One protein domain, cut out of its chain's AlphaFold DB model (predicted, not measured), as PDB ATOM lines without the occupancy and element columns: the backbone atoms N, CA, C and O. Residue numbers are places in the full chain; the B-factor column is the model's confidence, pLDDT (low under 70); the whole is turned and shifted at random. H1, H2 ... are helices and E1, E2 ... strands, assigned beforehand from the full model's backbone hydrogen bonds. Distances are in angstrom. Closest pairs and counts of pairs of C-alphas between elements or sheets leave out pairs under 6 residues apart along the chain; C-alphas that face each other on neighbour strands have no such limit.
ATOM      1  N   ASP A  80     -20.756   8.136  64.425       97.56
ATOM      2  CA  ASP A  80     -20.661   6.889  65.168       97.56
ATOM      3  C   ASP A  80     -20.975   7.106  66.665       97.56
ATOM      4  O   ASP A  80     -20.278   7.883  67.334       97.56
ATOM      5  N   PRO A  81     -22.014   6.445  67.209       96.75
ATOM      6  CA  PRO A  81     -22.450   6.658  68.584       96.75
ATOM      7  C   PRO A  81     -21.436   6.158  69.618       96.75
ATOM      8  O   PRO A  81     -21.324   6.753  70.690       96.75
ATOM      9  N   GLU A  82     -20.664   5.114  69.308       97.06
ATOM     10  CA  GLU A  82     -19.655   4.581  70.218       97.06
ATOM     11  C   GLU A  82     -18.465   5.538  70.324       97.06
ATOM     12  O   GLU A  82     -18.027   5.873  71.429       97.06
ATOM     13  N   ILE A  83     -17.988   6.053  69.184       97.31
ATOM     14  CA  ILE A  83     -16.950   7.091  69.154       97.31
ATOM     15  C   ILE A  83     -17.436   8.347  69.868       97.31
ATOM     16  O   ILE A  83     -16.720   8.882  70.717       97.31
ATOM     17  N   ARG A  84     -18.657   8.800  69.573       96.69
ATOM     18  CA  ARG A  84     -19.236   9.987  70.209       96.69
ATOM     19  C   ARG A  84     -19.271   9.854  71.724       96.69
ATOM     20  O   ARG A  84     -18.934  10.810  72.419       96.69
ATOM     21  N   PHE A  85     -19.691   8.694  72.220       96.62
ATOM     22  CA  PHE A  85     -19.827   8.455  73.646       96.62
ATOM     23  C   PHE A  85     -18.468   8.294  74.329       96.62
ATOM     24  O   PHE A  85     -18.218   8.939  75.342       96.62
ATOM     25  N   LYS A  86     -17.569   7.458  73.798       94.94
ATOM     26  CA  LYS A  86     -16.347   7.072  74.519       94.94
ATOM     27  C   LYS A  86     -15.146   8.002  74.295       94.94
ATOM     28  O   LYS A  86     -14.189   7.909  75.062       94.94
ATOM     29  N   ALA A  87     -15.141   8.853  73.268       94.50
ATOM     30  CA  ALA A  87     -14.032   9.775  73.003       94.50
ATOM     31  C   ALA A  87     -14.076  11.031  73.888       94.50
ATOM     32  O   ALA A  87     -15.125  11.426  74.387       94.50
ATOM     33  N   ALA A  88     -12.933  11.705  74.043       92.12
ATOM     34  CA  ALA A  88     -12.773  12.802  75.005       92.12
ATOM     35  C   ALA A  88     -13.687  14.029  74.800       92.12
ATOM     36  O   ALA A  88     -14.049  14.707  75.760       92.12
ATOM     37  N   ALA A  89     -14.001  14.357  73.547       91.56
ATOM     38  CA  ALA A  89     -14.774  15.542  73.173       91.56
ATOM     39  C   ALA A  89     -15.643  15.236  71.947       91.56
ATOM     40  O   ALA A  89     -15.409  15.750  70.854       91.56
ATOM     41  N   ALA A  90     -16.586  14.304  72.114       93.12
ATOM     42  CA  ALA A  90     -17.521  13.857  71.077       93.12
ATOM     43  C   ALA A  90     -16.882  13.294  69.788       93.12
ATOM     44  O   ALA A  90     -17.577  13.102  68.793       93.12
ATOM     45  N   GLY A  91     -15.579  12.993  69.800       95.62
ATOM     46  CA  GLY A  91     -14.940  12.120  68.815       95.62
ATOM     47  C   GLY A  91     -14.397  12.755  67.541       95.62
ATOM     48  O   GLY A  91     -13.986  12.008  66.666       95.62
ATOM     49  N   GLY A  92     -14.330  14.086  67.426       95.69
ATOM     50  CA  GLY A  92     -13.887  14.750  66.188       95.69
ATOM     51  C   GLY A  92     -12.533  14.254  65.658       95.69
ATOM     52  O   GLY A  92     -12.453  13.756  64.537       95.69
ATOM     53  N   LEU A  93     -11.478  14.316  66.478       96.19
ATOM     54  CA  LEU A  93     -10.136  13.862  66.080       96.19
ATOM     55  C   LEU A  93     -10.067  12.356  65.816       96.19
ATOM     56  O   LEU A  93      -9.406  11.928  64.873       96.19
ATOM     57  N   THR A  94     -10.764  11.555  66.625       97.31
ATOM     58  CA  THR A  94     -10.830  10.098  66.465       97.31
ATOM     59  C   THR A  94     -11.497   9.731  65.140       97.31
ATOM     60  O   THR A  94     -10.926   8.967  64.371       97.31
ATOM     61  N   SER A  95     -12.656  10.317  64.828       98.00
ATOM     62  CA  SER A  95     -13.373  10.080  63.572       98.00
ATOM     63  C   SER A  95     -12.584  10.538  62.350       98.00
ATOM     64  O   SER A  95     -12.529   9.799  61.373       98.00
ATOM     65  N   LEU A  96     -11.944  11.711  62.402       97.62
ATOM     66  CA  LEU A  96     -11.100  12.193  61.303       97.62
ATOM     67  C   LEU A  96      -9.908  11.261  61.064       97.62
ATOM     68  O   LEU A  96      -9.653  10.869  59.932       97.62
ATOM     69  N   SER A  97      -9.227  10.848  62.132       98.31
ATOM     70  CA  SER A  97      -8.082   9.934  62.058       98.31
ATOM     71  C   SER A  97      -8.467   8.572  61.473       98.31
ATOM     72  O   SER A  97      -7.779   8.068  60.590       98.31
ATOM     73  N   ILE A  98      -9.594   8.003  61.916       98.56
ATOM     74  CA  ILE A  98     -10.143   6.754  61.370       98.56
ATOM     75  C   ILE A  98     -10.477   6.923  59.886       98.56
ATOM     76  O   ILE A  98     -10.045   6.114  59.070       98.56
ATOM     77  N   HIS A  99     -11.179   7.999  59.524       98.50
ATOM     78  CA  HIS A  99     -11.556   8.265  58.140       98.50
ATOM     79  C   HIS A  99     -10.338   8.387  57.219       98.50
ATOM     80  O   HIS A  99     -10.356   7.856  56.111       98.50
ATOM     81  N   MET A 100      -9.266   9.052  57.657       98.56
ATOM     82  CA  MET A 100      -8.046   9.183  56.854       98.56
ATOM     83  C   MET A 100      -7.381   7.829  56.562       98.56
ATOM     84  O   MET A 100      -6.860   7.650  55.462       98.56
ATOM     85  N   ILE A 101      -7.423   6.882  57.509       98.62
ATOM     86  CA  ILE A 101      -6.931   5.510  57.301       98.62
ATOM     87  C   ILE A 101      -7.879   4.736  56.376       98.62
ATOM     88  O   ILE A 101      -7.448   4.189  55.367       98.62
ATOM     89  N   GLU A 102      -9.176   4.701  56.694       98.44
ATOM     90  CA  GLU A 102     -10.171   3.893  55.967       98.44
ATOM     91  C   GLU A 102     -10.365   4.352  54.515       98.44
ATOM     92  O   GLU A 102     -10.624   3.531  53.639       98.44
ATOM     93  N   SER A 103     -10.200   5.649  54.240       98.44
ATOM     94  CA  SER A 103     -10.230   6.200  52.875       98.44
ATOM     95  C   SER A 103      -8.907   6.053  52.115       98.44
ATOM     96  O   SER A 103      -8.834   6.442  50.952       98.44
ATOM     97  N   GLY A 104      -7.852   5.533  52.752       98.19
ATOM     98  CA  GLY A 104      -6.534   5.354  52.140       98.19
ATOM     99  C   GLY A 104      -5.727   6.643  51.937       98.19
ATOM    100  O   GLY A 104      -4.684   6.604  51.289       98.19
ATOM    101  N   GLN A 105      -6.163   7.781  52.490       98.44
ATOM    102  CA  GLN A 105      -5.417   9.049  52.413       98.44
ATOM    103  C   GLN A 105      -4.085   8.984  53.168       98.44
ATOM    104  O   GLN A 105      -3.124   9.663  52.802       98.44
ATOM    105  N   VAL A 106      -4.036   8.184  54.233       98.75
ATOM    106  CA  VAL A 106      -2.824   7.904  55.003       98.75
ATOM    107  C   VAL A 106      -2.750   6.427  55.348       98.75
ATOM    108  O   VAL A 106      -3.766   5.754  55.499       98.75
ATOM    109  N   LYS A 107      -1.531   5.925  55.517       98.75
ATOM    110  CA  LYS A 107      -1.264   4.560  55.955       98.75
ATOM    111  C   LYS A 107      -1.379   4.398  57.467       98.75
ATOM    112  O   LYS A 107      -1.746   3.323  57.937       98.75
ATOM    113  N   PHE A 108      -1.047   5.443  58.222       98.62
ATOM    114  CA  PHE A 108      -1.092   5.424  59.679       98.62
ATOM    115  C   PHE A 108      -1.250   6.819  60.285       98.62
ATOM    116  O   PHE A 108      -1.086   7.847  59.623       98.62
ATOM    117  N   VAL A 109      -1.547   6.842  61.582       98.44
ATOM    118  CA  VAL A 109      -1.631   8.051  62.403       98.44
ATOM    119  C   VAL A 109      -0.545   8.006  63.475       98.44
ATOM    120  O   VAL A 109      -0.501   7.070  64.272       98.44
ATOM    121  N   LEU A 110       0.321   9.019  63.506       97.50
ATOM    122  CA  LEU A 110       1.263   9.277  64.592       97.50
ATOM    123  C   LEU A 110       0.565  10.122  65.663       97.50
ATOM    124  O   LEU A 110       0.121  11.238  65.398       97.50
ATOM    125  N   HIS A 111       0.441   9.591  66.874       95.31
ATOM    126  CA  HIS A 111      -0.285  10.242  67.967       95.31
ATOM    127  C   HIS A 111       0.140   9.712  69.335       95.31
ATOM    128  O   HIS A 111       1.065   8.910  69.456       95.31
ATOM    129  N   VAL A 112      -0.535  10.179  70.380       90.94
ATOM    130  CA  VAL A 112      -0.382   9.692  71.752       90.94
ATOM    131  C   VAL A 112      -1.681   9.014  72.155       90.94
ATOM    132  O   VAL A 112      -2.739   9.640  72.111       90.94
ATOM    133  N   LYS A 113      -1.597   7.751  72.579       88.50
ATOM    134  CA  LYS A 113      -2.747   7.039  73.144       88.50
ATOM    135  C   LYS A 113      -3.016   7.521  74.571       88.50
ATOM    136  O   LYS A 113      -2.096   7.894  75.301       88.50
ATOM    137  N   ALA A 114      -4.285   7.523  74.969       81.38
ATOM    138  CA  ALA A 114      -4.647   7.702  76.368       81.38
ATOM    139  C   ALA A 114      -4.136   6.514  77.200       81.38
ATOM    140  O   ALA A 114      -4.210   5.376  76.747       81.38
ATOM    141  N   CYS A 115      -3.632   6.784  78.403       70.94
ATOM    142  CA  CYS A 115      -3.186   5.745  79.332       70.94
ATOM    143  C   CYS A 115      -4.304   5.442  80.333       70.94
ATOM    144  O   CYS A 115      -4.911   6.376  80.862       70.94
ATOM    145  N   ALA A 116      -4.539   4.155  80.594       60.41
ATOM    146  CA  ALA A 116      -5.469   3.688  81.622       60.41
ATOM    147  C   ALA A 116      -4.803   3.524  83.002       60.41
ATOM    148  O   ALA A 116      -5.514   3.509  84.001       60.41
ATOM    149  N   MET A 117      -3.465   3.442  83.051       61.50
ATOM    150  CA  MET A 117      -2.676   3.173  84.260       61.50
ATOM    151  C   MET A 117      -1.695   4.308  84.571       61.50
ATOM    152  O   MET A 117      -1.213   4.979  83.658       61.50
ATOM    153  N   TYR A 118      -1.389   4.498  85.858       54.69
ATOM    154  CA  TYR A 118      -0.516   5.562  86.367       54.69
ATOM    155  C   TYR A 118       0.946   5.428  85.898       54.69
ATOM    156  O   TYR A 118       1.520   6.391  85.388       54.69
ATOM    157  N   ASP A 119       1.522   4.224  85.954       57.38
ATOM    158  CA  ASP A 119       2.925   3.980  85.567       57.38
ATOM    159  C   ASP A 119       3.178   4.188  84.059       57.38
ATOM    160  O   ASP A 119       4.275   4.551  83.626       57.38
ATOM    161  N   ASP A 120       2.126   4.058  83.244       60.69
ATOM    162  CA  ASP A 120       2.148   4.332  81.802       60.69
ATOM    163  C   ASP A 120       2.199   5.836  81.468       60.69
ATOM    164  O   ASP A 120       2.579   6.240  80.356       60.69
ATOM    165  N   ILE A 121       1.849   6.698  82.429       52.06
ATOM    166  CA  ILE A 121       1.847   8.158  82.253       52.06
ATOM    167  C   ILE A 121       3.284   8.692  82.095       52.06
ATOM    168  O   ILE A 121       3.493   9.742  81.480       52.06
ATOM    169  N   ALA A 122       4.301   7.962  82.556       47.94
ATOM    170  CA  ALA A 122       5.703   8.328  82.352       47.94
ATOM    171  C   ALA A 122       6.326   7.722  81.076       47.94
ATOM    172  O   ALA A 122       7.273   8.292  80.535       47.94
ATOM    173  N   THR A 123       5.800   6.602  80.568       51.31
ATOM    174  CA  THR A 123       6.510   5.734  79.603       51.31
ATOM    175  C   THR A 123       5.911   5.726  78.193       51.31
ATOM    176  O   THR A 123       6.613   5.444  77.213       51.31
ATOM    177  N   GLN A 124       4.635   6.086  78.033       60.06
ATOM    178  CA  GLN A 124       3.985   6.063  76.722       60.06
ATOM    179  C   GLN A 124       4.246   7.356  75.931       60.06
ATOM    180  O   GLN A 124       3.685   8.416  76.206       60.06
ATOM    181  N   GLY A 125       5.141   7.254  74.942       69.44
ATOM    182  CA  GLY A 125       5.441   8.312  73.971       69.44
ATOM    183  C   GLY A 125       4.590   8.224  72.699       69.44
ATOM    184  O   GLY A 125       3.435   7.805  72.738       69.44
ATOM    185  N   SER A 126       5.179   8.616  71.569       85.56
ATOM    186  CA  SER A 126       4.658   8.398  70.212       85.56
ATOM    187  C   SER A 126       4.151   6.969  69.987       85.56
ATOM    188  O   SER A 126       4.812   5.985  70.329       85.56
ATOM    189  N   LYS A 127       2.983   6.853  69.358       91.81
ATOM    190  CA  LYS A 127       2.412   5.603  68.853       91.81
ATOM    191  C   LYS A 127       1.989   5.788  67.403       91.81
ATOM    192  O   LYS A 127       1.524   6.859  67.020       91.81
ATOM    193  N   LEU A 128       2.135   4.722  66.627       95.31
ATOM    194  CA  LEU A 128       1.608   4.611  65.275       95.31
ATOM    195  C   LEU A 128       0.350   3.746  65.344       95.31
ATOM    196  O   LEU A 128       0.399   2.667  65.931       95.31
ATOM    197  N   SER A 129      -0.754   4.229  64.782       97.06
ATOM    198  CA  SER A 129      -1.983   3.448  64.617       97.06
ATOM    199  C   SER A 129      -2.278   3.244  63.135       97.06
ATOM    200  O   SER A 129      -2.363   4.219  62.391       97.06
ATOM    201  N   PHE A 130      -2.464   1.991  62.724       98.06
ATOM    202  CA  PHE A 130      -2.674   1.563  61.334       98.06
ATOM    203  C   PHE A 130      -4.121   1.168  61.033       98.06
ATOM    204  O   PHE A 130      -4.467   0.883  59.889       98.06
ATOM    205  N   SER A 131      -4.975   1.127  62.053       98.31
ATOM    206  CA  SER A 131      -6.345   0.641  61.937       98.31
ATOM    207  C   SER A 131      -7.320   1.469  62.763       98.31
ATOM    208  O   SER A 131      -6.949   2.160  63.719       98.31
ATOM    209  N   ARG A 132      -8.609   1.349  62.425       97.88
ATOM    210  CA  ARG A 132      -9.707   1.921  63.207       97.88
ATOM    211  C   ARG A 132      -9.611   1.542  64.684       97.88
ATOM    212  O   ARG A 132      -9.737   2.412  65.543       97.88
ATOM    213  N   ALA A 133      -9.380   0.260  64.966       97.38
ATOM    214  CA  ALA A 133      -9.289  -0.267  66.323       97.38
ATOM    215  C   ALA A 133      -8.143   0.391  67.105       97.38
ATOM    216  O   ALA A 133      -8.355   0.889  68.209       97.38
ATOM    217  N   GLU A 134      -6.956   0.491  66.504       95.94
ATOM    218  CA  GLU A 134      -5.791   1.107  67.147       95.94
ATOM    219  C   GLU A 134      -5.941   2.617  67.361       95.94
ATOM    220  O   GLU A 134      -5.385   3.159  68.318       95.94
ATOM    221  N   VAL A 135      -6.635   3.332  66.468       96.75
ATOM    222  CA  VAL A 135      -6.961   4.755  66.680       96.75
ATOM    223  C   VAL A 135      -7.987   4.893  67.803       96.75
ATOM    224  O   VAL A 135      -7.846   5.745  68.682       96.75
ATOM    225  N   PHE A 136      -9.009   4.040  67.802       95.69
ATOM    226  CA  PHE A 136     -10.078   4.059  68.791       95.69
ATOM    227  C   PHE A 136      -9.591   3.740  70.208       95.69
ATOM    228  O   PHE A 136     -10.099   4.307  71.177       95.69
ATOM    229  N   GLU A 137      -8.581   2.887  70.348       92.00
ATOM    230  CA  GLU A 137      -7.892   2.633  71.616       92.00
ATOM    231  C   GLU A 137      -7.289   3.923  72.209       92.00
ATOM    232  O   GLU A 137      -7.347   4.147  73.414       92.00
ATOM    233  N   GLY A 138      -6.797   4.832  71.360       89.81
ATOM    234  CA  GLY A 138      -6.193   6.107  71.761       89.81
ATOM    235  C   GLY A 138      -7.160   7.279  71.980       89.81
ATOM    236  O   GLY A 138      -6.704   8.374  72.285       89.81
ATOM    237  N   ARG A 139      -8.480   7.093  71.843       92.06
ATOM    238  CA  ARG A 139      -9.512   8.163  71.779       92.06
ATOM    239  C   ARG A 139      -9.627   9.123  72.980       92.06
ATOM    240  O   ARG A 139     -10.371  10.107  72.913       92.06
ATOM    241  N   GLY A 140      -9.016   8.787  74.112       89.12
ATOM    242  CA  GLY A 140      -9.133   9.539  75.362       89.12
ATOM    243  C   GLY A 140      -8.215  10.762  75.414       89.12
ATOM    244  O   GLY A 140      -7.363  10.975  74.558       89.12
ATOM    245  N   SER A 141      -8.370  11.578  76.457       88.19
ATOM    246  CA  SER A 141      -7.387  12.619  76.768       88.19
ATOM    247  C   SER A 141      -6.286  12.073  77.665       88.19
ATOM    248  O   SER A 141      -6.559  11.320  78.598       88.19
ATOM    249  N   ARG A 142      -5.059  12.536  77.431       83.50
ATOM    250  CA  ARG A 142      -3.913  12.309  78.308       83.50
ATOM    251  C   ARG A 142      -3.361  13.648  78.775       83.50
ATOM    252  O   ARG A 142      -2.805  14.403  77.980       83.50
ATOM    253  N   TYR A 143      -3.508  13.927  80.063       82.50
ATOM    254  CA  TYR A 143      -2.828  15.037  80.720       82.50
ATOM    255  C   TYR A 143      -1.635  14.463  81.480       82.50
ATOM    256  O   TYR A 143      -1.786  13.502  82.228       82.50
ATOM    257  N   GLY A 144      -0.452  15.000  81.199       79.19
ATOM    258  CA  GLY A 144       0.816  14.503  81.715       79.19
ATOM    259  C   GLY A 144       1.950  14.642  80.691       79.19
ATOM    260  O   GLY A 144       1.724  15.054  79.542       79.19
ATOM    261  N   PRO A 145       3.180  14.291  81.087       80.56
ATOM    262  CA  PRO A 145       4.367  14.381  80.266       80.56
ATOM    263  C   PRO A 145       4.322  13.385  79.104       80.56
ATOM    264  O   PRO A 145       4.200  12.185  79.314       80.56
ATOM    265  N   VAL A 146       4.410  13.894  77.871       85.38
ATOM    266  CA  VAL A 146       4.527  13.095  76.636       85.38
ATOM    267  C   VAL A 146       5.452  13.755  75.639       85.38
ATOM    268  O   VAL A 146       5.404  14.977  75.478       85.38
ATOM    269  N   ALA A 147       6.159  12.900  74.899       90.25
ATOM    270  CA  ALA A 147       6.989  13.225  73.752       90.25
ATOM    271  C   ALA A 147       6.352  12.636  72.476       90.25
ATOM    272  O   ALA A 147       6.781  11.580  72.007       90.25
ATOM    273  N   PRO A 148       5.293  13.265  71.929       91.62
ATOM    274  CA  PRO A 148       4.599  12.789  70.727       91.62
ATOM    275  C   PRO A 148       5.479  12.722  69.475       91.62
ATOM    276  O   PRO A 148       5.155  11.983  68.553       91.62
ATOM    277  N   LEU A 149       6.574  13.484  69.427       95.44
ATOM    278  CA  LEU A 149       7.445  13.601  68.257       95.44
ATOM    279  C   LEU A 149       8.764  12.843  68.406       95.44
ATOM    280  O   LEU A 149       9.601  12.961  67.521       95.44
ATOM    281  N   LYS A 150       8.974  12.067  69.481       93.00
ATOM    282  CA  LYS A 150      10.232  11.314  69.662       93.00
ATOM    283  C   LYS A 150      10.503  10.302  68.539       93.00
ATOM    284  O   LYS A 150      11.654  10.082  68.194       93.00
ATOM    285  N   SER A 151       9.449   9.748  67.933       92.31
ATOM    286  CA  SER A 151       9.533   8.808  66.798       92.31
ATOM    287  C   SER A 151       9.145   9.450  65.462       92.31
ATOM    288  O   SER A 151       8.640   8.763  64.577       92.31
ATOM    289  N   LEU A 152       9.295  10.772  65.315       96.81
ATOM    290  CA  LEU A 152       8.957  11.452  64.064       96.81
ATOM    291  C   LEU A 152       9.880  11.015  62.915       96.81
ATOM    292  O   LEU A 152       9.381  10.701  61.840       96.81
ATOM    293  N   GLU A 153      11.193  10.935  63.147       96.69
ATOM    294  CA  GLU A 153      12.146  10.417  62.155       96.69
ATOM    295  C   GLU A 153      11.850   8.963  61.779       96.69
ATOM    296  O   GLU A 153      11.856   8.641  60.594       96.69
ATOM    297  N   ASP A 154      11.494   8.109  62.746       95.56
ATOM    298  CA  ASP A 154      11.083   6.727  62.464       95.56
ATOM    299  C   ASP A 154       9.844   6.695  61.562       95.56
ATOM    300  O   ASP A 154       9.780   5.902  60.625       95.56
ATOM    301  N   ALA A 155       8.861   7.569  61.813       97.06
ATOM    302  CA  ALA A 155       7.662   7.683  60.989       97.06
ATOM    303  C   ALA A 155       7.992   8.157  59.563       97.06
ATOM    304  O   ALA A 155       7.470   7.596  58.601       97.06
ATOM    305  N   LEU A 156       8.887   9.138  59.415       98.12
ATOM    306  CA  LEU A 156       9.346   9.633  58.111       98.12
ATOM    307  C   LEU A 156      10.160   8.583  57.348       98.12
ATOM    308  O   LEU A 156      10.018   8.460  56.133       98.12
ATOM    309  N   ALA A 157      10.979   7.795  58.048       97.75
ATOM    310  CA  ALA A 157      11.788   6.730  57.461       97.75
ATOM    311  C   ALA A 157      10.944   5.608  56.833       97.75
ATOM    312  O   ALA A 157      11.435   4.893  55.963       97.75
ATOM    313  N   ARG A 158       9.665   5.476  57.215       97.94
ATOM    314  CA  ARG A 158       8.737   4.524  56.583       97.94
ATOM    315  C   ARG A 158       8.396   4.879  55.138       97.94
ATOM    316  O   ARG A 158       7.926   4.002  54.425       97.94
ATOM    317  N   ALA A 159       8.592   6.134  54.721       98.25
ATOM    318  CA  ALA A 159       8.223   6.626  53.390       98.25
ATOM    319  C   ALA A 159       6.749   6.351  53.009       98.25
ATOM    320  O   ALA A 159       6.407   6.192  51.839       98.25
ATOM    321  N   GLU A 160       5.862   6.316  54.006       98.31
ATOM    322  CA  GLU A 160       4.421   6.117  53.843       98.31
ATOM    323  C   GLU A 160       3.674   7.399  54.259       98.31
ATOM    324  O   GLU A 160       4.100   8.083  55.196       98.31
ATOM    325  N   PRO A 161       2.551   7.748  53.603       98.62
ATOM    326  CA  PRO A 161       1.764   8.912  53.991       98.62
ATOM    327  C   PRO A 161       1.158   8.712  55.384       98.62
ATOM    328  O   PRO A 161       0.609   7.651  55.678       98.62
ATOM    329  N   PHE A 162       1.194   9.738  56.230       98.81
ATOM    330  CA  PHE A 162       0.675   9.673  57.596       98.81
ATOM    331  C   PHE A 162      -0.077  10.938  58.004       98.81
ATOM    332  O   PHE A 162       0.036  11.989  57.371       98.81
ATOM    333  N   ALA A 163      -0.855  10.839  59.079       98.62
ATOM    334  CA  ALA A 163      -1.404  11.997  59.777       98.62
ATOM    335  C   ALA A 163      -0.804  12.112  61.182       98.62
ATOM    336  O   ALA A 163      -0.467  11.108  61.805       98.62
ATOM    337  N   LEU A 164      -0.691  13.333  61.694       98.38
ATOM    338  CA  LEU A 164      -0.182  13.634  63.029       98.38
ATOM    339  C   LEU A 164      -1.309  14.185  63.906       98.38
ATOM    340  O   LEU A 164      -1.946  15.168  63.533       98.38
ATOM    341  N   VAL A 165      -1.516  13.606  65.090       97.19
ATOM    342  CA  VAL A 165      -2.401  14.155  66.129       97.19
ATOM    343  C   VAL A 165      -1.576  14.485  67.367       97.19
ATOM    344  O   VAL A 165      -1.060  13.589  68.035       97.19
ATOM    345  N   ALA A 166      -1.452  15.771  67.694       94.50
ATOM    346  CA  ALA A 166      -0.677  16.219  68.853       94.50
ATOM    347  C   ALA A 166      -1.165  17.576  69.391       94.50
ATOM    348  O   ALA A 166      -2.099  18.175  68.851       94.50
ATOM    349  N   LYS A 167      -0.565  18.079  70.480       92.62
ATOM    350  CA  LYS A 167      -0.937  19.387  71.050       92.62
ATOM    351  C   LYS A 167      -0.458  20.522  70.135       92.62
ATOM    352  O   LYS A 167       0.478  20.313  69.364       92.62
ATOM    353  N   PRO A 168      -1.010  21.743  70.253       92.75
ATOM    354  CA  PRO A 168      -0.653  22.843  69.356       92.75
ATOM    355  C   PRO A 168       0.847  23.161  69.333       92.75
ATOM    356  O   PRO A 168       1.414  23.397  68.273       92.75
ATOM    357  N   CYS A 169       1.522  23.096  70.484       92.06
ATOM    358  CA  CYS A 169       2.969  23.304  70.563       92.06
ATOM    359  C   CYS A 169       3.788  22.182  69.903       92.06
ATOM    360  O   CYS A 169       4.874  22.444  69.392       92.06
ATOM    361  N   ASP A 170       3.268  20.954  69.871       94.00
ATOM    362  CA  ASP A 170       3.886  19.842  69.148       94.00
ATOM    363  C   ASP A 170       3.673  20.020  67.634       94.00
ATOM    364  O   ASP A 170       4.611  19.876  66.856       94.00
ATOM    365  N   ILE A 171       2.471  20.427  67.206       95.00
ATOM    366  CA  ILE A 171       2.206  20.763  65.798       95.00
ATOM    367  C   ILE A 171       3.090  21.924  65.334       95.00
ATOM    368  O   ILE A 171       3.620  21.865  64.229       95.00
ATOM    369  N   ASN A 172       3.325  22.934  66.176       94.06
ATOM    370  CA  ASN A 172       4.268  24.007  65.862       94.06
ATOM    371  C   ASN A 172       5.684  23.463  65.609       94.06
ATOM    372  O   ASN A 172       6.327  23.843  64.639       94.06
ATOM    373  N   ALA A 173       6.145  22.513  66.428       95.50
ATOM    374  CA  ALA A 173       7.438  21.866  66.217       95.50
ATOM    375  C   ALA A 173       7.499  21.110  64.880       95.50
ATOM    376  O   ALA A 173       8.468  21.238  64.139       95.50
ATOM    377  N   ALA A 174       6.444  20.361  64.548       96.06
ATOM    378  CA  ALA A 174       6.337  19.644  63.279       96.06
ATOM    379  C   ALA A 174       6.294  20.600  62.071       96.06
ATOM    380  O   ALA A 174       6.899  20.314  61.040       96.06
ATOM    381  N   ARG A 175       5.629  21.755  62.200       94.56
ATOM    382  CA  ARG A 175       5.602  22.804  61.168       94.56
ATOM    383  C   ARG A 175       6.956  23.475  60.987       94.56
ATOM    384  O   ARG A 175       7.392  23.629  59.853       94.56
ATOM    385  N   ASN A 176       7.645  23.802  62.076       94.81
ATOM    386  CA  ASN A 176       9.013  24.307  62.009       94.81
ATOM    387  C   ASN A 176       9.952  23.276  61.371       94.81
ATOM    388  O   ASN A 176      10.819  23.630  60.580       94.81
ATOM    389  N   TYR A 177       9.746  21.990  61.668       95.94
ATOM    390  CA  TYR A 177      10.533  20.923  61.068       95.94
ATOM    391  C   TYR A 177      10.312  20.784  59.562       95.94
ATOM    392  O   TYR A 177      11.267  20.556  58.827       95.94
ATOM    393  N   ALA A 178       9.086  21.003  59.083       95.25
ATOM    394  CA  ALA A 178       8.790  20.995  57.651       95.25
ATOM    395  C   ALA A 178       9.582  22.055  56.862       95.25
ATOM    396  O   ALA A 178       9.916  21.833  55.702       95.25
ATOM    397  N   LEU A 179       9.981  23.163  57.500       92.56
ATOM    398  CA  LEU A 179      10.834  24.180  56.873       92.56
ATOM    399  C   LEU A 179      12.275  23.701  56.630       92.56
ATOM    400  O   LEU A 179      12.979  24.285  55.809       92.56
ATOM    401  N   VAL A 180      12.723  22.665  57.345       92.88
ATOM    402  CA  VAL A 180      14.093  22.129  57.260       92.88
ATOM    403  C   VAL A 180      14.158  20.705  56.698       92.88
ATOM    404  O   VAL A 180      15.238  20.255  56.324       92.88
ATOM    405  N   ASP A 181      13.036  19.985  56.629       96.12
ATOM    406  CA  ASP A 181      12.948  18.631  56.079       96.12
ATOM    407  C   ASP A 181      11.670  18.447  55.250       96.12
ATOM    408  O   ASP A 181      10.560  18.338  55.778       96.12
ATOM    409  N   LYS A 182      11.841  18.374  53.925       96.81
ATOM    410  CA  LYS A 182      10.738  18.309  52.955       96.81
ATOM    411  C   LYS A 182       9.885  17.047  53.080       96.81
ATOM    412  O   LYS A 182       8.715  17.078  52.702       96.81
ATOM    413  N   ARG A 183      10.417  15.966  53.670       97.94
ATOM    414  CA  ARG A 183       9.657  14.724  53.880       97.94
ATOM    415  C   ARG A 183       8.410  14.961  54.728       97.94
ATOM    416  O   ARG A 183       7.427  14.245  54.573       97.94
ATOM    417  N   MET A 184       8.426  15.965  55.608       97.19
ATOM    418  CA  MET A 184       7.239  16.347  56.374       97.19
ATOM    419  C   MET A 184       6.088  16.772  55.464       97.19
ATOM    420  O   MET A 184       4.988  16.252  55.619       97.19
ATOM    421  N   ASP A 185       6.327  17.668  54.507       96.25
ATOM    422  CA  ASP A 185       5.284  18.127  53.580       96.25
ATOM    423  C   ASP A 185       4.903  17.036  52.566       96.25
ATOM    424  O   ASP A 185       3.746  16.932  52.149       96.25
ATOM    425  N   GLU A 186       5.852  16.172  52.205       98.06
ATOM    426  CA  GLU A 186       5.616  15.050  51.294       98.06
ATOM    427  C   GLU A 186       4.777  13.935  51.939       98.06
ATOM    428  O   GLU A 186       3.876  13.397  51.289       98.06
ATOM    429  N   LEU A 187       5.027  13.588  53.206       98.62
ATOM    430  CA  LEU A 187       4.451  12.409  53.864       98.62
ATOM    431  C   LEU A 187       3.353  12.747  54.885       98.62
ATOM    432  O   LEU A 187       2.365  12.015  54.964       98.62
ATOM    433  N   CYS A 188       3.459  13.842  55.646       98.38
ATOM    434  CA  CYS A 188       2.472  14.210  56.669       98.38
ATOM    435  C   CYS A 188       1.261  14.922  56.044       98.38
ATOM    436  O   CYS A 188       1.178  16.150  56.009       98.38
ATOM    437  N   LYS A 189       0.272  14.150  55.585       98.38
ATOM    438  CA  LYS A 189      -0.896  14.656  54.843       98.38
ATOM    439  C   LYS A 189      -1.840  15.519  55.673       98.38
ATOM    440  O   LYS A 189      -2.552  16.351  55.120       98.38
ATOM    441  N   CYS A 190      -1.869  15.329  56.991       97.88
ATOM    442  CA  CYS A 190      -2.702  16.133  57.879       97.88
ATOM    443  C   CYS A 190      -2.085  16.249  59.271       97.88
ATOM    444  O   CYS A 190      -1.602  15.270  59.832       97.88
ATOM    445  N   MET A 191      -2.141  17.452  59.839       97.56
ATOM    446  CA  MET A 191      -1.756  17.736  61.217       97.56
ATOM    447  C   MET A 191      -2.997  18.213  61.964       97.56
ATOM    448  O   MET A 191      -3.542  19.271  61.652       97.56
ATOM    449  N   MET A 192      -3.446  17.433  62.937       97.06
ATOM    450  CA  MET A 192      -4.651  17.696  63.707       97.06
ATOM    451  C   MET A 192      -4.297  17.988  65.162       97.06
ATOM    452  O   MET A 192      -3.385  17.390  65.737       97.06
ATOM    453  N   THR A 193      -5.030  18.912  65.778       94.44
ATOM    454  CA  THR A 193      -4.755  19.331  67.150       94.44
ATOM    455  C   THR A 193      -6.019  19.579  67.957       94.44
ATOM    456  O   THR A 193      -7.116  19.706  67.416       94.44
ATOM    457  N   ILE A 194      -5.844  19.625  69.273       91.94
ATOM    458  CA  ILE A 194      -6.874  19.995  70.244       91.94
ATOM    459  C   ILE A 194      -6.738  21.469  70.627       91.94
ATOM    460  O   ILE A 194      -5.649  22.037  70.565       91.94
ATOM    461  N   SER A 195      -7.814  22.057  71.152       89.19
ATOM    462  CA  SER A 195      -7.677  23.258  71.981       89.19
ATOM    463  C   SER A 195      -6.993  22.881  73.299       89.19
ATOM    464  O   SER A 195      -7.429  21.960  73.994       89.19
ATOM    465  N   CYS A 196      -5.889  23.552  73.624       88.69
ATOM    466  CA  CYS A 196      -5.044  23.232  74.771       88.69
ATOM    467  C   CYS A 196      -4.767  24.500  75.582       88.69
ATOM    468  O   CYS A 196      -4.160  25.434  75.069       88.69
ATOM    469  N   GLY A 197      -5.205  24.524  76.844       82.06
ATOM    470  CA  GLY A 197      -5.017  25.678  77.735       82.06
ATOM    471  C   GLY A 197      -3.779  25.606  78.635       82.06
ATOM    472  O   GLY A 197      -3.324  26.634  79.119       82.06
ATOM    473  N   THR A 198      -3.228  24.414  78.892       76.69
ATOM    474  CA  THR A 198      -2.045  24.250  79.755       76.69
ATOM    475  C   THR A 198      -1.342  22.909  79.530       76.69
ATOM    476  O   THR A 198      -1.906  21.979  78.951       76.69
ATOM    477  N   TYR A 199      -0.104  22.806  80.017       70.56
ATOM    478  CA  TYR A 199       0.663  21.568  80.095       70.56
ATOM    479  C   TYR A 199       0.661  21.064  81.541       70.56
ATOM    480  O   TYR A 199       1.325  21.649  82.396       70.56
ATOM    481  N   ALA A 200      -0.083  19.988  81.800       69.75
ATOM    482  CA  ALA A 200      -0.125  19.353  83.112       69.75
ATOM    483  C   ALA A 200       1.162  18.556  83.388       69.75
ATOM    484  O   ALA A 200       1.669  17.855  82.507       69.75
ATOM    485  N   ASP A 201       1.668  18.666  84.612       74.94
ATOM    486  CA  ASP A 201       2.616  17.724  85.203       74.94
ATOM    487  C   ASP A 201       1.878  16.549  85.870       74.94
ATOM    488  O   ASP A 201       0.656  16.582  86.048       74.94
ATOM    489  N   ASN A 202       2.619  15.485  86.200       72.00
ATOM    490  CA  ASN A 202       2.045  14.284  86.828       72.00
ATOM    491  C   ASN A 202       1.461  14.540  88.217       72.00
ATOM    492  O   ASN A 202       0.521  13.846  88.600       72.00
ATOM    493  N   GLU A 203       1.907  15.598  88.901       75.31
ATOM    494  CA  GLU A 203       1.366  15.999  90.205       75.31
ATOM    495  C   GLU A 203      -0.157  16.207  90.174       75.31
ATOM    496  O   GLU A 203      -0.816  16.139  91.210       75.31
ATOM    497  N   CYS A 204      -0.747  16.480  89.005       76.56
ATOM    498  CA  CYS A 204      -2.190  16.650  88.882       76.56
ATOM    499  C   CYS A 204      -2.965  15.356  89.187       76.56
ATOM    500  O   CYS A 204      -4.014  15.424  89.827       76.56
ATOM    501  N   VAL A 205      -2.444  14.196  88.769       77.38
ATOM    502  CA  VAL A 205      -3.043  12.888  89.085       77.38
ATOM    503  C   VAL A 205      -2.816  12.558  90.553       77.38
ATOM    504  O   VAL A 205      -3.781  12.271  91.257       77.38
ATOM    505  N   ASP A 206      -1.579  12.716  91.033       79.06
ATOM    506  CA  ASP A 206      -1.209  12.448  92.431       79.06
ATOM    507  C   ASP A 206      -2.075  13.241  93.404       79.06
ATOM    508  O   ASP A 206      -2.632  12.705  94.357       79.06
ATOM    509  N   ARG A 207      -2.260  14.533  93.126       82.81
ATOM    510  CA  ARG A 207      -3.102  15.410  93.941       82.81
ATOM    511  C   ARG A 207      -4.571  15.011  93.877       82.81
ATOM    512  O   ARG A 207      -5.277  15.128  94.876       82.81
ATOM    513  N   PHE A 208      -5.056  14.567  92.718       84.94
ATOM    514  CA  PHE A 208      -6.442  14.125  92.582       84.94
ATOM    515  C   PHE A 208      -6.732  12.878  93.424       84.94
ATOM    516  O   PHE A 208      -7.769  12.843  94.099       84.94
ATOM    517  N   LEU A 209      -5.830  11.893  93.375       86.38
ATOM    518  CA  LEU A 209      -5.927  10.633  94.112       86.38
ATOM    519  C   LEU A 209      -5.692  10.849  95.612       86.38
ATOM    520  O   LEU A 209      -6.521  10.443  96.428       86.38
ATOM    521  N   GLY A 210      -4.653  11.605  95.975       86.81
ATOM    522  CA  GLY A 210      -4.315  11.931  97.363       86.81
ATOM    523  C   GLY A 210      -5.428  12.680  98.098       86.81
ATOM    524  O   GLY A 210      -5.766  12.324  99.221       86.81
ATOM    525  N   ASN A 211      -6.106  13.631  97.442       88.31
ATOM    526  CA  ASN A 211      -7.268  14.325  98.023       88.31
ATOM    527  C   ASN A 211      -8.468  13.401  98.310       88.31
ATOM    528  O   ASN A 211      -9.440  13.834  98.928       88.31
ATOM    529  N   ARG A 212      -8.442  12.158  97.816       88.06
ATOM    530  CA  ARG A 212      -9.476  11.133  98.013       88.06
ATOM    531  C   ARG A 212      -8.975   9.939  98.820       88.06
ATOM    532  O   ARG A 212      -9.740   8.998  98.992       88.06
ATOM    533  N   ASN A 213      -7.737   9.991  99.318       89.56
ATOM    534  CA  ASN A 213      -7.065   8.877  99.989       89.56
ATOM    535  C   ASN A 213      -7.070   7.583  99.152       89.56
ATOM    536  O   ASN A 213      -7.205   6.502  99.712       89.56
ATOM    537  N   ILE A 214      -6.958   7.707  97.825       87.62
ATOM    538  CA  ILE A 214      -6.839   6.566  96.908       87.62
ATOM    539  C   ILE A 214      -5.353   6.358  96.626       87.62
ATOM    540  O   ILE A 214      -4.681   7.296  96.187       87.62
ATOM    541  N   ALA A 215      -4.845   5.154  96.864       84.56
ATOM    542  CA  ALA A 215      -3.483   4.792  96.492       84.56
ATOM    543  C   ALA A 215      -3.395   4.483  94.985       84.56
ATOM    544  O   ALA A 215      -4.355   4.012  94.373       84.56
ATOM    545  N   ASN A 216      -2.240   4.734  94.364       78.81
ATOM    546  CA  ASN A 216      -2.064   4.523  92.921       78.81
ATOM    547  C   ASN A 216      -2.323   3.060  92.522       78.81
ATOM    548  O   ASN A 216      -2.904   2.794  91.471       78.81
ATOM    549  N   GLU A 217      -1.955   2.116  93.388       83.19
ATOM    550  CA  GLU A 217      -2.090   0.671  93.190       83.19
ATOM    551  C   GLU A 217      -3.551   0.190  93.255       83.19
ATOM    552  O   GLU A 217      -3.867  -0.923  92.811       83.19
ATOM    553  N   GLU A 218      -4.444   1.011  93.811       84.75
ATOM    554  CA  GLU A 218      -5.880   0.739  93.898       84.75
ATOM    555  C   GLU A 218      -6.613   1.111  92.608       84.75
ATOM    556  O   GLU A 218      -7.705   0.595  92.373       84.75
ATOM    557  N   VAL A 219      -6.030   1.965  91.758       83.88
ATOM    558  CA  VAL A 219      -6.651   2.429  90.511       83.88
ATOM    559  C   VAL A 219      -6.613   1.321  89.455       83.88
ATOM    560  O   VAL A 219      -5.555   0.944  88.957       83.88
ATOM    561  N   GLU A 220      -7.789   0.814  89.090       84.50
ATOM    562  CA  GLU A 220      -7.987  -0.165  88.015       84.50
ATOM    563  C   GLU A 220      -8.167   0.521  86.653       84.50
ATOM    564  O   GLU A 220      -7.690   0.036  85.631       84.50
ATOM    565  N   GLU A 221      -8.863   1.661  86.628       84.31
ATOM    566  CA  GLU A 221      -9.094   2.418  85.401       84.31
ATOM    567  C   GLU A 221      -8.985   3.920  85.648       84.31
ATOM    568  O   GLU A 221      -9.679   4.472  86.505       84.31
ATOM    569  N   TRP A 222      -8.185   4.598  84.825       84.75
ATOM    570  CA  TRP A 222      -8.081   6.051  84.800       84.75
ATOM    571  C   TRP A 222      -8.537   6.648  83.469       84.75
ATOM    572  O   TRP A 222      -8.148   6.196  82.391       84.75
ATOM    573  N   ARG A 223      -9.322   7.732  83.524       87.06
ATOM    574  CA  ARG A 223      -9.658   8.538  82.341       87.06
ATOM    575  C   ARG A 223      -9.748  10.010  82.694       87.06
ATOM    576  O   ARG A 223     -10.408  10.395  83.650       87.06
ATOM    577  N   TRP A 224      -9.192  10.865  81.848       85.31
ATOM    578  CA  TRP A 224      -9.386  12.306  81.998       85.31
ATOM    579  C   TRP A 224     -10.716  12.802  81.434       85.31
ATOM    580  O   TRP A 224     -11.269  13.756  81.961       85.31
ATOM    581  N   ARG A 225     -11.196  12.208  80.336       89.88
ATOM    582  CA  ARG A 225     -12.431  12.581  79.624       89.88
ATOM    583  C   ARG A 225     -13.000  11.372  78.878       89.88
ATOM    584  O   ARG A 225     -12.265  10.417  78.619       89.88
ATOM    585  N   GLY A 226     -14.255  11.469  78.447       91.38
ATOM    586  CA  GLY A 226     -14.981  10.458  77.672       91.38
ATOM    587  C   GLY A 226     -16.105   9.801  78.474       91.38
ATOM    588  O   GLY A 226     -16.292  10.101  79.649       91.38
ATOM    589  N   HIS A 227     -16.850   8.896  77.835       92.88
ATOM    590  CA  HIS A 227     -18.126   8.362  78.349       92.88
ATOM    591  C   HIS A 227     -19.149   9.489  78.580       92.88
ATOM    592  O   HIS A 227     -19.761   9.622  79.637       92.88
ATOM    593  N   GLY A 228     -19.275  10.346  77.567       89.44
ATOM    594  CA  GLY A 228     -20.012  11.604  77.571       89.44
ATOM    595  C   GLY A 228     -19.215  12.712  76.877       89.44
ATOM    596  O   GLY A 228     -18.082  12.512  76.447       89.44
ATOM    597  N   CYS A 229     -19.796  13.910  76.783       85.38
ATOM    598  CA  CYS A 229     -19.112  15.088  76.246       85.38
ATOM    599  C   CYS A 229     -19.184  16.248  77.258       85.38
ATOM    600  O   CYS A 229     -20.164  16.992  77.231       85.38
ATOM    601  N   PRO A 230     -18.188  16.420  78.156       83.38
ATOM    602  CA  PRO A 230     -16.910  15.692  78.244       83.38
ATOM    603  C   PRO A 230     -16.937  14.395  79.080       83.38
ATOM    604  O   PRO A 230     -15.906  13.729  79.168       83.38
ATOM    605  N   GLY A 231     -18.074  14.045  79.695       87.88
ATOM    606  CA  GLY A 231     -18.159  12.942  80.662       87.88
ATOM    607  C   GLY A 231     -17.440  13.258  81.987       87.88
ATOM    608  O   GLY A 231     -17.039  14.407  82.202       87.88
ATOM    609  N   PRO A 232     -17.293  12.278  82.899       86.62
ATOM    610  CA  PRO A 232     -16.568  12.464  84.158       86.62
ATOM    611  C   PRO A 232     -15.094  12.850  83.929       86.62
ATOM    612  O   PRO A 232     -14.408  12.232  83.114       86.62
ATOM    613  N   CYS A 233     -14.610  13.884  84.633       85.19
ATOM    614  CA  CYS A 233     -13.308  14.511  84.377       85.19
ATOM    615  C   CYS A 233     -12.618  15.010  85.671       85.19
ATOM    616  O   CYS A 233     -12.960  16.097  86.144       85.19
ATOM    617  N   PRO A 234     -11.610  14.297  86.212       85.88
ATOM    618  CA  PRO A 234     -11.186  12.948  85.831       85.88
ATOM    619  C   PRO A 234     -12.097  11.858  86.427       85.88
ATOM    620  O   PRO A 234     -12.925  12.111  87.302       85.88
ATOM    621  N   TYR A 235     -11.932  10.638  85.927       87.00
ATOM    622  CA  TYR A 235     -12.561   9.404  86.375       87.00
ATOM    623  C   TYR A 235     -11.487   8.435  86.860       87.00
ATOM    624  O   TYR A 235     -10.520   8.184  86.138       87.00
ATOM    625  N   ALA A 236     -11.713   7.856  88.032       86.56
ATOM    626  CA  ALA A 236     -10.951   6.734  88.550       86.56
ATOM    627  C   ALA A 236     -11.931   5.641  88.989       86.56
ATOM    628  O   ALA A 236     -12.912   5.942  89.674       86.56
ATOM    629  N   LYS A 237     -11.664   4.397  88.597       87.12
ATOM    630  CA  LYS A 237     -12.290   3.204  89.171       87.12
ATOM    631  C   LYS A 237     -11.250   2.508  90.037       87.12
ATOM    632  O   LYS A 237     -10.146   2.260  89.556       87.12
ATOM    633  N   THR A 238     -11.593   2.226  91.287       86.50
ATOM    634  CA  THR A 238     -10.757   1.423  92.182       86.50
ATOM    635  C   THR A 238     -11.168  -0.047  92.124       86.50
ATOM    636  O   THR A 238     -12.291  -0.348  91.709       86.50
ATOM    637  N   LYS A 239     -10.254  -0.933  92.521       83.19
ATOM    638  CA  LYS A 239     -10.532  -2.359  92.750       83.19
ATOM    639  C   LYS A 239     -11.637  -2.580  93.786       83.19
ATOM    640  O   LYS A 239     -11.832  -1.686  94.643       83.19
TER     641      LYS A 239
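AT A GLANCE: This is residues 80 to 239 of the 239 residues of the protein "PAP22 protein" of Symbiodinium microadriaticum (UniProt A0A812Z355). A four-stranded sheet, E2 E1 E3 E4, is the middle layer of a body with H2 and H4 over one face and H6 over the other, while H8 and the small hairpin of E5 and E6 make the opposite end of an elongated whole. H1 lies beyond H2 and H4, off the sheet, and a long stretch with no named element, residues 138 to 151, leads from H4 to H5. The printed part has 160 residues with eight named helices and six named strands, in the order H1 H2 E1 H3 E2 H4 H5 E3 H6 H7 E4 H8 E5 E6. The larger sheet is mixed, the smaller one, E5 and E6, is antiparallel, and the class is mixed, helices and strands. The whole is compact, with a radius of gyration of the C-alphas of 16.2 A, and spans 51 by 33 by 24 A.

IN THESE COORDINATES: H1, residues 81 to 86, begins at C-alpha 81 at (-22.450, 6.658, 68.584). H2, residues 92 to 102, measures 15.4 A from first to last C-alpha. E1 is residues 108 to 111, H3 is residues 120 to 123, E2 is residues 127 to 129, and H4 is residues 132 to 137. H5, residues 152 to 157, is followed by E3, residues 162 to 166, 13.1 A long. H6, residues 168 to 178, measures 15.2 A and begins at C-alpha 168 at (-0.653, 22.843, 69.356). H7, residues 183 to 187, comes directly before E4, residues 188 to 193, 13.7 A long. H8 is residues 203 to 210, 10.0 A long, and E5 is residues 219 to 223, 10.6 A long. E6, residues 235 to 238, ends at C-alpha 238 at (-10.757, 1.423, 92.182).

HOW THE PARTS SIT: In the sheet E2 E1 E3 E4, E2 and E4 are the edge strands, and the strands' lines turn by 68 degrees from edge to edge. E2 and E1 are antiparallel, with N 127 and O 111 at 2.8 A, within hydrogen-bond range. E1 and E3 are parallel, with N 110 and O 163 at 2.8 A. E3 and E4 are parallel too, with N 164 and O 190 at 2.8 A. H2 is on the sheet at a height of 9.2 A, over E1 and E3, and its closest C-alpha pair with E1 is Ile 101 and Phe 108, 6.3 A. H4 is on the same face, over E2, at a height of 8.9 A; these make three layers with H6, which is on the opposite face, over E3 and E4, at a height of 9.2 A. H2 and H4 touch, the C-alphas of Ile 98 and Arg 132 being closest at 5.2 A, at a shallow tilt of 34 degrees, only just short of steep, opposite ways. E3, H6 H7 and E4 form a strand-helix-strand unit, two parallel neighbour strands with helices between, with a right-handed crossover. H5 only grazes the sheet with residues 152 to 156, and only just touches H7, with 3 pairs of C-alphas within 8 A, the closest being Leu 156 and Arg 183 at 6.6 A. H6 and H7 touch only at the corner, the closest C-alphas being Ala 178 and Met 184, 5.1 A apart. H1 is close to H2 but not clearly touching, with the C-alphas of Ile 83 and Ser 95 7.3 A apart. The hairpin E5 and E6 is antiparallel, with N 235 and O 223 at 2.8 A, and is apart from H2, among others. H3 is not on the sheet and touches no helix, and the same holds for H8. In H1, H2, H4, H5, H6, H7 and H8 every O i to N i+4 pair is within hydrogen-bond range; H3 is too short for such a pair.

THE WHOLE: The two C-alphas farthest apart are those of Lys 182 and Asn 213, 51.2 A. The printed part has no cut and ends at residue 239, the chain's last residue. The links from H4 to H5 and from E5 to E6 are long. The mean pLDDT of the printed part is 89.4, and residues 116 to 125 and residue 200 are under 70.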